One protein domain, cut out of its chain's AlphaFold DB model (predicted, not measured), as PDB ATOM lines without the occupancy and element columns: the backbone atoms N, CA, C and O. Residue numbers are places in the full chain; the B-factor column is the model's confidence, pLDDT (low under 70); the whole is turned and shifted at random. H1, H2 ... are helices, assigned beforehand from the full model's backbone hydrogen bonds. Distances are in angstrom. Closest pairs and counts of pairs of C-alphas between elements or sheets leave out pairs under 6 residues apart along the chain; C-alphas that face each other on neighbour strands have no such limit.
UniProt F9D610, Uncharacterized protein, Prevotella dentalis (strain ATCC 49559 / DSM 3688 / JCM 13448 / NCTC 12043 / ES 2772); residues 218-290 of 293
ATOM      1  N   THR A 218     208.036 205.122 245.848       62.59
ATOM      2  CA  THR A 218     207.662 203.927 245.070       62.59
ATOM      3  C   THR A 218     207.791 204.171 243.562       62.59
ATOM      4  O   THR A 218     208.201 203.271 242.827       62.59
ATOM      5  N   ASP A 219     207.501 205.389 243.091       73.38
ATOM      6  CA  ASP A 219     207.630 205.749 241.675       73.38
ATOM      7  C   ASP A 219     209.101 205.958 241.284       73.38
ATOM      8  O   ASP A 219     209.527 205.502 240.224       73.38
ATOM      9  N   SER A 220     209.936 206.518 242.170       78.75
ATOM     10  CA  SER A 220     211.377 206.655 241.899       78.75
ATOM     11  C   SER A 220     212.089 205.304 241.729       78.75
ATOM     12  O   SER A 220     213.017 205.196 240.920       78.75
ATOM     13  N   TRP A 221     211.628 204.250 242.412       83.38
ATOM     14  CA  TRP A 221     212.087 202.877 242.175       83.38
ATOM     15  C   TRP A 221     211.579 202.302 240.840       83.38
ATOM     16  O   TRP A 221     212.360 201.741 240.065       83.38
ATOM     17  N   GLN A 222     210.293 202.489 240.526       82.00
ATOM     18  CA  GLN A 222     209.684 202.054 239.260       82.00
ATOM     19  C   GLN A 222     210.385 202.694 238.042       82.00
ATOM     20  O   GLN A 222     210.737 202.011 237.075       82.00
ATOM     21  N   LEU A 223     210.667 203.995 238.134       80.62
ATOM     22  CA  LEU A 223     211.431 204.796 237.179       80.62
ATOM     23  C   LEU A 223     212.870 204.284 237.007       80.62
ATOM     24  O   LEU A 223     213.356 204.147 235.881       80.62
ATOM     25  N   PHE A 224     213.557 203.959 238.106       81.44
ATOM     26  CA  PHE A 224     214.896 203.370 238.052       81.44
ATOM     27  C   PHE A 224     214.911 202.037 237.289       81.44
ATOM     28  O   PHE A 224     215.816 201.819 236.479       81.44
ATOM     29  N   LEU A 225     213.903 201.179 237.475       84.44
ATOM     30  CA  LEU A 225     213.793 199.911 236.745       84.44
ATOM     31  C   LEU A 225     213.537 200.111 235.241       84.44
ATOM     32  O   LEU A 225     214.191 199.452 234.431       84.44
ATOM     33  N   ASP A 226     212.660 201.040 234.847       81.19
ATOM     34  CA  ASP A 226     212.403 201.367 233.432       81.19
ATOM     35  C   ASP A 226     213.657 201.946 232.747       81.19
ATOM     36  O   ASP A 226     214.047 201.500 231.664       81.19
ATOM     37  N   MET A 227     214.379 202.852 233.419       78.56
ATOM     38  CA  MET A 227     215.681 203.339 232.946       78.56
ATOM     39  C   MET A 227     216.721 202.212 232.849       78.56
ATOM     40  O   MET A 227     217.409 202.096 231.833       78.56
ATOM     41  N   ALA A 228     216.839 201.346 233.860       77.88
ATOM     42  CA  ALA A 228     217.770 200.216 233.842       77.88
ATOM     43  C   ALA A 228     217.449 199.227 232.704       77.88
ATOM     44  O   ALA A 228     218.357 198.754 232.011       77.88
ATOM     45  N   GLN A 229     216.165 198.972 232.439       78.75
ATOM     46  CA  GLN A 229     215.714 198.160 231.309       78.75
ATOM     47  C   GLN A 229     216.023 198.835 229.962       78.75
ATOM     48  O   GLN A 229     216.444 198.154 229.022       78.75
ATOM     49  N   GLN A 230     215.899 200.162 229.863       73.69
ATOM     50  CA  GLN A 230     216.305 200.939 228.684       73.69
ATOM     51  C   GLN A 230     217.826 200.923 228.467       73.69
ATOM     52  O   GLN A 230     218.267 200.808 227.325       73.69
ATOM     53  N   TYR A 231     218.653 200.918 229.519       71.06
ATOM     54  CA  TYR A 231     220.106 200.730 229.379       71.06
ATOM     55  C   TYR A 231     220.485 199.290 228.980       71.06
ATOM     56  O   TYR A 231     221.341 199.100 228.108       71.06
ATOM     57  N   LYS A 232     219.813 198.273 229.543       74.38
ATOM     58  CA  LYS A 232     219.991 196.853 229.177       74.38
ATOM     59  C   LYS A 232     219.623 196.597 227.708       74.38
ATOM     60  O   LYS A 232     220.390 195.970 226.980       74.38
ATOM     61  N   THR A 233     218.479 197.112 227.253       76.81
ATOM     62  CA  THR A 233     217.984 196.945 225.870       76.81
ATOM     63  C   THR A 233     218.646 197.891 224.863       76.81
ATOM     64  O   THR A 233     218.850 197.511 223.712       76.81
ATOM     65  N   GLY A 234     219.070 199.082 225.295       67.75
ATOM     66  CA  GLY A 234     219.804 200.072 224.499       67.75
ATOM     67  C   GLY A 234     221.261 199.701 224.190       67.75
ATOM     68  O   GLY A 234     221.954 200.451 223.498       67.75
ATOM     69  N   GLY A 235     221.732 198.544 224.667       62.09
ATOM     70  CA  GLY A 235     223.029 197.972 224.306       62.09
ATOM     71  C   GLY A 235     224.187 198.330 225.238       62.09
ATOM     72  O   GLY A 235     225.330 198.327 224.785       62.09
ATOM     73  N   GLY A 236     223.919 198.651 226.511       56.56
ATOM     74  CA  GLY A 236     224.926 198.634 227.586       56.56
ATOM     75  C   GLY A 236     226.108 199.603 227.448       56.56
ATOM     76  O   GLY A 236     227.120 199.436 228.128       56.56
ATOM     77  N   LYS A 237     226.023 200.607 226.569       63.38
ATOM     78  CA  LYS A 237     227.047 201.657 226.472       63.38
ATOM     79  C   LYS A 237     227.041 202.507 227.740       63.38
ATOM     80  O   LYS A 237     225.973 202.782 228.280       63.38
ATOM     81  N   LEU A 238     228.229 202.960 228.155       53.31
ATOM     82  CA  LEU A 238     228.393 203.950 229.222       53.31
ATOM     83  C   LEU A 238     227.401 205.094 229.006       53.31
ATOM     84  O   LEU A 238     227.401 205.719 227.944       53.31
ATOM     85  N   ALA A 239     226.537 205.314 229.995       56.91
ATOM     86  CA  ALA A 239     225.448 206.261 229.876       56.91
ATOM     87  C   ALA A 239     226.001 207.679 229.696       56.91
ATOM     88  O   ALA A 239     226.541 208.274 230.631       56.91
ATOM     89  N   THR A 240     225.804 208.253 228.510       59.69
ATOM     90  CA  THR A 240     225.692 209.707 228.391       59.69
ATOM     91  C   THR A 240     224.393 210.077 229.091       59.69
ATOM     92  O   THR A 240     223.332 210.073 228.471       59.69
ATOM     93  N   ILE A 241     224.460 210.298 230.404       67.38
ATOM     94  CA  ILE A 241     223.316 210.765 231.182       67.38
ATOM     95  C   ILE A 241     223.025 212.183 230.698       67.38
ATOM     96  O   ILE A 241     223.832 213.094 230.895       67.38
ATOM     97  N   TYR A 242     221.892 212.354 230.025       64.19
ATOM     98  CA  TYR A 242     221.384 213.672 229.684       64.19
ATOM     99  C   TYR A 242     220.820 214.263 230.974       64.19
ATOM    100  O   TYR A 242     219.860 213.748 231.535       64.19
ATOM    101  N   ILE A 243     221.512 215.278 231.486       72.00
ATOM    102  CA  ILE A 243     221.141 216.028 232.683       72.00
ATOM    103  C   ILE A 243     220.544 217.344 232.195       72.00
ATOM    104  O   ILE A 243     221.211 218.065 231.447       72.00
ATOM    105  N   ASP A 244     219.323 217.653 232.623       75.75
ATOM    106  CA  ASP A 244     218.623 218.875 232.226       75.75
ATOM    107  C   ASP A 244     219.426 220.129 232.566       75.75
ATOM    108  O   ASP A 244     220.178 220.164 233.542       75.75
ATOM    109  N   GLU A 245     219.239 221.203 231.800       80.31
ATOM    110  CA  GLU A 245     219.945 222.462 232.050       80.31
ATOM    111  C   GLU A 245     219.649 223.018 233.456       80.31
ATOM    112  O   GLU A 245     220.545 223.530 234.129       80.31
ATOM    113  N   SER A 246     218.421 222.839 233.953       81.75
ATOM    114  CA  SER A 246     218.020 223.154 235.330       81.75
ATOM    115  C   SER A 246     218.834 222.362 236.364       81.75
ATOM    116  O   SER A 246     219.446 222.956 237.255       81.75
ATOM    117  N   LEU A 247     218.908 221.035 236.220       83.00
ATOM    118  CA  LEU A 247     219.637 220.148 237.127       83.00
ATOM    119  C   LEU A 247     221.154 220.368 237.033       83.00
ATOM    120  O   LEU A 247     221.829 220.445 238.059       83.00
ATOM    121  N   LYS A 248     221.698 220.595 235.833       84.81
ATOM    122  CA  LYS A 248     223.096 221.004 235.636       84.81
ATOM    123  C   LYS A 248     223.393 222.324 236.356       84.81
ATOM    124  O   LYS A 248     224.428 222.434 237.009       84.81
ATOM    125  N   ASN A 249     222.496 223.307 236.277       88.25
ATOM    126  CA  ASN A 249     222.641 224.578 236.991       88.25
ATOM    127  C   ASN A 249     222.581 224.399 238.520       88.25
ATOM    128  O   ASN A 249     223.281 225.115 239.236       88.25
ATOM    129  N   VAL A 250     221.824 223.424 239.039       87.19
ATOM    130  CA  VAL A 250     221.882 223.027 240.461       87.19
ATOM    131  C   VAL A 250     223.224 222.368 240.801       87.19
ATOM    132  O   VAL A 250     223.848 222.757 241.787       87.19
ATOM    133  N   LEU A 251     223.721 221.444 239.974       87.56
ATOM    134  CA  LEU A 251     225.016 220.776 240.175       87.56
ATOM    135  C   LEU A 251     226.199 221.759 240.143       87.56
ATOM    136  O   LEU A 251     227.070 221.684 241.010       87.56
ATOM    137  N   ASP A 252     226.235 222.701 239.194       87.25
ATOM    138  CA  ASP A 252     227.268 223.745 239.161       87.25
ATOM    139  C   ASP A 252     227.124 224.716 240.349       87.25
ATOM    140  O   ASP A 252     228.140 225.098 240.927       87.25
ATOM    141  N   ARG A 253     225.904 225.052 240.805       87.00
ATOM    142  CA  ARG A 253     225.724 225.796 242.070       87.00
ATOM    143  C   ARG A 253     226.311 225.022 243.253       87.00
ATOM    144  O   ARG A 253     227.153 225.569 243.951       87.00
ATOM    145  N   MET A 254     225.946 223.755 243.458       84.62
ATOM    146  CA  MET A 254     226.442 222.937 244.582       84.62
ATOM    147  C   MET A 254     227.972 222.776 244.583       84.62
ATOM    148  O   MET A 254     228.603 222.845 245.635       84.62
ATOM    149  N   LYS A 255     228.576 222.628 243.403       87.19
ATOM    150  CA  LYS A 255     230.029 222.537 243.174       87.19
ATOM    151  C   LYS A 255     230.809 223.812 243.536       87.19
ATOM    152  O   LYS A 255     232.011 223.731 243.795       87.19
ATOM    153  N   TYR A 256     230.154 224.977 243.542       86.12
ATOM    154  CA  TYR A 256     230.783 226.279 243.816       86.12
ATOM    155  C   TYR A 256     230.204 227.035 245.030       86.12
ATOM    156  O   TYR A 256     230.728 228.091 245.372       86.12
ATOM    157  N   ALA A 257     229.153 226.527 245.683       78.31
ATOM    158  CA  ALA A 257     228.490 227.180 246.820       78.31
ATOM    159  C   ALA A 257     229.149 226.911 248.188       78.31
ATOM    160  O   ALA A 257     228.800 227.569 249.166       78.31
ATOM    161  N   GLY A 258     230.071 225.947 248.274       70.56
ATOM    162  CA  GLY A 258     230.846 225.657 249.485       70.56
ATOM    163  C   GLY A 258     232.235 226.313 249.479       70.56
ATOM    164  O   GLY A 258     232.769 226.592 248.402       70.56
ATOM    165  N   PRO A 259     232.859 226.522 250.659       67.69
ATOM    166  CA  PRO A 259     234.284 226.857 250.738       67.69
ATOM    167  C   PRO A 259     235.137 225.713 250.165       67.69
ATOM    168  O   PRO A 259     236.060 225.953 249.387       67.69
ATOM    169  N   ASP A 260     234.756 224.470 250.468       73.56
ATOM    170  CA  ASP A 260     235.264 223.265 249.825       73.56
ATOM    171  C   ASP A 260     234.479 222.971 248.542       73.56
ATOM    172  O   ASP A 260     233.253 222.821 248.543       73.56
ATOM    173  N   ARG A 261     235.196 222.869 247.419       78.44
ATOM    174  CA  ARG A 261     234.606 222.582 246.104       78.44
ATOM    175  C   ARG A 261     234.311 221.093 245.957       78.44
ATOM    176  O   ARG A 261     235.178 220.321 245.547       78.44
ATOM    177  N   LEU A 262     233.073 220.703 246.244       83.25
ATOM    178  CA  LEU A 262     232.580 219.351 245.983       83.25
ATOM    179  C   LEU A 262     232.697 219.018 244.487       83.25
ATOM    180  O   LEU A 262     232.217 219.764 243.630       83.25
ATOM    181  N   SER A 263     233.325 217.888 244.151       88.75
ATOM    182  CA  SER A 263     233.397 217.450 242.758       88.75
ATOM    183  C   SER A 263     232.019 217.007 242.262       88.75
ATOM    184  O   SER A 263     231.220 216.436 243.004       88.75
ATOM    185  N   THR A 264     231.751 217.198 240.968       86.38
ATOM    186  CA  THR A 264     230.515 216.710 240.335       86.38
ATOM    187  C   THR A 264     230.343 215.197 240.523       86.38
ATOM    188  O   THR A 264     229.229 214.733 240.730       86.38
ATOM    189  N   SER A 265     231.444 214.435 240.534       86.75
ATOM    190  CA  SER A 265     231.430 213.007 240.860       86.75
ATOM    191  C   SER A 265     231.024 212.725 242.310       86.75
ATOM    192  O   SER A 265     230.205 211.842 242.520       86.75
ATOM    193  N   ALA A 266     231.514 213.479 243.299       89.38
ATOM    194  CA  ALA A 266     231.141 213.284 244.701       89.38
ATOM    195  C   ALA A 266     229.663 213.620 244.964       89.38
ATOM    196  O   ALA A 266     229.006 212.905 245.714       89.38
ATOM    197  N   ILE A 267     229.132 214.661 244.308       88.50
ATOM    198  CA  ILE A 267     227.707 215.033 244.376       88.50
ATOM    199  C   ILE A 267     226.834 213.927 243.762       88.50
ATOM    200  O   ILE A 267     225.861 213.496 244.371       88.50
ATOM    201  N   LEU A 268     227.195 213.424 242.577       87.31
ATOM    202  CA  LEU A 268     226.472 212.317 241.944       87.31
ATOM    203  C   LEU A 268     226.559 211.024 242.772       87.31
ATOM    204  O   LEU A 268     225.549 210.355 242.970       87.31
ATOM    205  N   SER A 269     227.738 210.688 243.304       84.88
ATOM    206  CA  SER A 269     227.925 209.504 244.145       84.88
ATOM    207  C   SER A 269     227.168 209.577 245.472       84.88
ATOM    208  O   SER A 269     226.676 208.544 245.914       84.88
ATOM    209  N   SER A 270     227.031 210.750 246.103       87.31
ATOM    210  CA  SER A 270     226.249 210.877 247.342       87.31
ATOM    211  C   SER A 270     224.741 210.793 247.094       87.31
ATOM    212  O   SER A 270     224.039 210.168 247.889       87.31
ATOM    213  N   ILE A 271     224.250 211.322 245.967       87.56
ATOM    214  CA  ILE A 271     222.860 211.132 245.517       87.56
ATOM    215  C   ILE A 271     222.581 209.643 245.257       87.56
ATOM    216  O   ILE A 271     221.606 209.108 245.776       87.56
ATOM    217  N   VAL A 272     223.456 208.950 244.517       86.75
ATOM    218  CA  VAL A 272     223.302 207.511 244.224       86.75
ATOM    219  C   VAL A 272     223.401 206.655 245.490       86.75
ATOM    220  O   VAL A 272     222.595 205.746 245.666       86.75
ATOM    221  N   ALA A 273     224.336 206.949 246.398       86.31
ATOM    222  CA  ALA A 273     224.452 206.235 247.670       86.31
ATOM    223  C   ALA A 273     223.196 206.404 248.540       86.31
ATOM    224  O   ALA A 273     222.738 205.434 249.141       86.31
ATOM    225  N   ARG A 274     222.610 207.608 248.560       87.75
ATOM    226  CA  ARG A 274     221.337 207.856 249.240       87.75
ATOM    227  C   ARG A 274     220.178 207.102 248.585       87.75
ATOM    228  O   ARG A 274     219.444 206.434 249.293       87.75
ATOM    229  N   PHE A 275     220.050 207.148 247.260       87.75
ATOM    230  CA  PHE A 275     219.008 206.414 246.530       87.75
ATOM    231  C   PHE A 275     219.069 204.897 246.787       87.75
ATOM    232  O   PHE A 275     218.045 204.255 246.983       87.75
ATOM    233  N   ILE A 276     220.274 204.319 246.836       86.38
ATOM    234  CA  ILE A 276     220.473 202.892 247.144       86.38
ATOM    235  C   ILE A 276     220.086 202.560 248.594       86.38
ATOM    236  O   ILE A 276     219.600 201.462 248.844       86.38
ATOM    237  N   TYR A 277     220.284 203.488 249.534       87.38
ATOM    238  CA  TYR A 277     219.853 203.333 250.925       87.38
ATOM    239  C   TYR A 277     218.327 203.451 251.062       87.38
ATOM    240  O   TYR A 277     217.689 202.549 251.594       87.38
ATOM    241  N   ASP A 278     217.738 204.508 250.497       88.19
ATOM    242  CA  ASP A 278     216.300 204.800 250.559       88.19
ATOM    243  C   ASP A 278     215.440 203.717 249.837       88.19
ATOM    244  O   ASP A 278     214.241 203.615 250.093       88.19
ATOM    245  N   HIS A 279     216.047 202.863 248.992       86.56
ATOM    246  CA  HIS A 279     215.410 201.714 248.316       86.56
ATOM    247  C   HIS A 279     216.042 200.344 248.643       86.56
ATOM    248  O   HIS A 279     215.881 199.390 247.873       86.56
ATOM    249  N   GLU A 280     216.771 200.203 249.759       86.38
ATOM    250  CA  GLU A 280     217.555 198.983 250.009       86.38
ATOM    251  C   GLU A 280     216.708 197.696 250.050       86.38
ATOM    252  O   GLU A 280     217.160 196.646 249.590       86.38
ATOM    253  N   ASP A 281     215.465 197.764 250.534       85.00
ATOM    254  CA  ASP A 281     214.580 196.600 250.635       85.00
ATOM    255  C   ASP A 281     213.936 196.201 249.301       85.00
ATOM    256  O   ASP A 281     213.786 195.006 249.043       85.00
ATOM    257  N   ASP A 282     213.642 197.144 248.401       84.38
ATOM    258  CA  ASP A 282     213.190 196.808 247.045       84.38
ATOM    259  C   ASP A 282     214.339 196.252 246.183       84.38
ATOM    260  O   ASP A 282     214.133 195.312 245.406       84.38
ATOM    261  N   ILE A 283     215.575 196.723 246.400       84.06
ATOM    262  CA  ILE A 283     216.789 196.123 245.821       84.06
ATOM    263  C   ILE A 283     216.954 194.676 246.313       84.06
ATOM    264  O   ILE A 283     217.080 193.760 245.494       84.06
ATOM    265  N   LYS A 284     216.902 194.435 247.634       84.19
ATOM    266  CA  LYS A 284     216.946 193.079 248.222       84.19
ATOM    267  C   LYS A 284     215.831 192.199 247.659       84.19
ATOM    268  O   LYS A 284     216.083 191.061 247.273       84.19
ATOM    269  N   LYS A 285     214.608 192.718 247.569       84.50
ATOM    270  CA  LYS A 285     213.436 192.014 247.040       84.50
ATOM    271  C   LYS A 285     213.638 191.586 245.590       84.50
ATOM    272  O   LYS A 285     213.416 190.413 245.305       84.50
ATOM    273  N   VAL A 286     214.113 192.452 244.691       81.06
ATOM    274  CA  VAL A 286     214.398 192.056 243.295       81.06
ATOM    275  C   VAL A 286     215.554 191.050 243.213       81.06
ATOM    276  O   VAL A 286     215.452 190.078 242.470       81.06
ATOM    277  N   LEU A 287     216.618 191.218 244.009       77.56
ATOM    278  CA  LEU A 287     217.768 190.300 244.009       77.56
ATOM    279  C   LEU A 287     217.449 188.905 244.579       77.56
ATOM    280  O   LEU A 287     217.937 187.908 244.050       77.56
ATOM    281  N   PHE A 288     216.649 188.820 245.646       79.88
ATOM    282  CA  PHE A 288     216.419 187.575 246.392       79.88
ATOM    283  C   PHE A 288     215.073 186.893 246.102       79.88
ATOM    284  O   PHE A 288     214.946 185.702 246.373       79.88
ATOM    285  N   SER A 289     214.093 187.571 245.489       69.50
ATOM    286  CA  SER A 289     212.800 186.949 245.112       69.50
ATOM    287  C   SER A 289     212.860 186.113 243.823       69.50
ATOM    288  O   SER A 289     211.822 185.774 243.262       69.50
ATOM    289  N   GLY A 290     214.053 185.810 243.303       56.97
ATOM    290  CA  GLY A 290     214.270 184.924 242.151       56.97
ATOM    291  C   GLY A 290     213.878 185.475 240.771       56.97
ATOM    292  O   GLY A 290     214.345 184.944 239.765       56.97
TER     293      GLY A 290
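AT A GLANCE: This is residues 218 to 290 of the 293 residues of an uncharacterized protein of Prevotella dentalis (strain ATCC 49559 / DSM 3688 / JCM 13448 / NCTC 12043 / ES 2772) (UniProt F9D610). Four helices and one long link make an open, loose frame round a nearly empty middle: H1 makes one side, H3 another, H2 meets the start of H3 at a corner, and the link of residues 234 to 244 runs from the far end of H1 back to H2. H1 begins beside the joint of H3 and H4, and residues 284 to 290, of which 284 to 288 belong to H4, stick out beyond that joint, as residues 256 to 261 do near the other end. The printed part has 73 residues, with four named helices in the order H1, H2, H3, H4, no named strand, and the class all helix. The whole is loose, with a radius of gyration of the C-alphas of 15.0 A, and elongated, spanning 47 by 27 by 20 A.

IN THESE COORDINATES: Find C-alpha 218 at (207.662, 203.927, 245.070); from there H1, the longest helix, runs through residues 218 to 233 for 22.9 A. H2 takes residues 245 to 256, 16.4 A from first to last C-alpha. Look next at C-alpha 264, at (230.515, 216.710, 240.335), where H3 begins; it runs through residues 264 to 278 for 21.2 A. H4 takes residues 280 to 288, 12.0 A long, and ends with C-alpha 288 at (216.419, 187.575, 246.392).

HOW THE PARTS SIT: Start from H1, which touches no helix. H1 and H3 are near each other, with 5 pairs of C-alphas within 10 A. H1 and H4 are close but not clearly touching; their closest C-alphas, those of Trp 221 and Asp 282, are 7.9 A apart, and the two run the same way at a steep tilt of 46 degrees. H3 and H4 are also close but not clearly touching, with the closest C-alphas, those of Ile 276 and Ile 283, 7.8 A apart, and at 72 degrees they are only just about perpendicular. At the other end of H3, its residues 264 to 267 alone touch residues 251 to 255 of H2; the closest C-alphas, those of Lys 255 and Thr 264, are 6.5 A apart, and the lines, at 73 degrees, are only just about perpendicular. H2 is apart from H1 and from H4. In H1, H2, H3 and H4, every O i to N i+4 pair is within hydrogen-bond range.

THE WHOLE: The two C-alphas farthest apart are those of Pro 259 and Gly 290, at 47.3 A. The printed part has no cut. The link from H1 to H2, 11 residues, is long; that from H2 to H3, 7 residues, is short; that from H3 to H4, 1 residue, is tight. Read the B-factor column for the model's confidence: the mean pLDDT of the printed part is 79.1, and residue 218, residues 234 to 242, residue 259 and residues 289 to 290 are under 70.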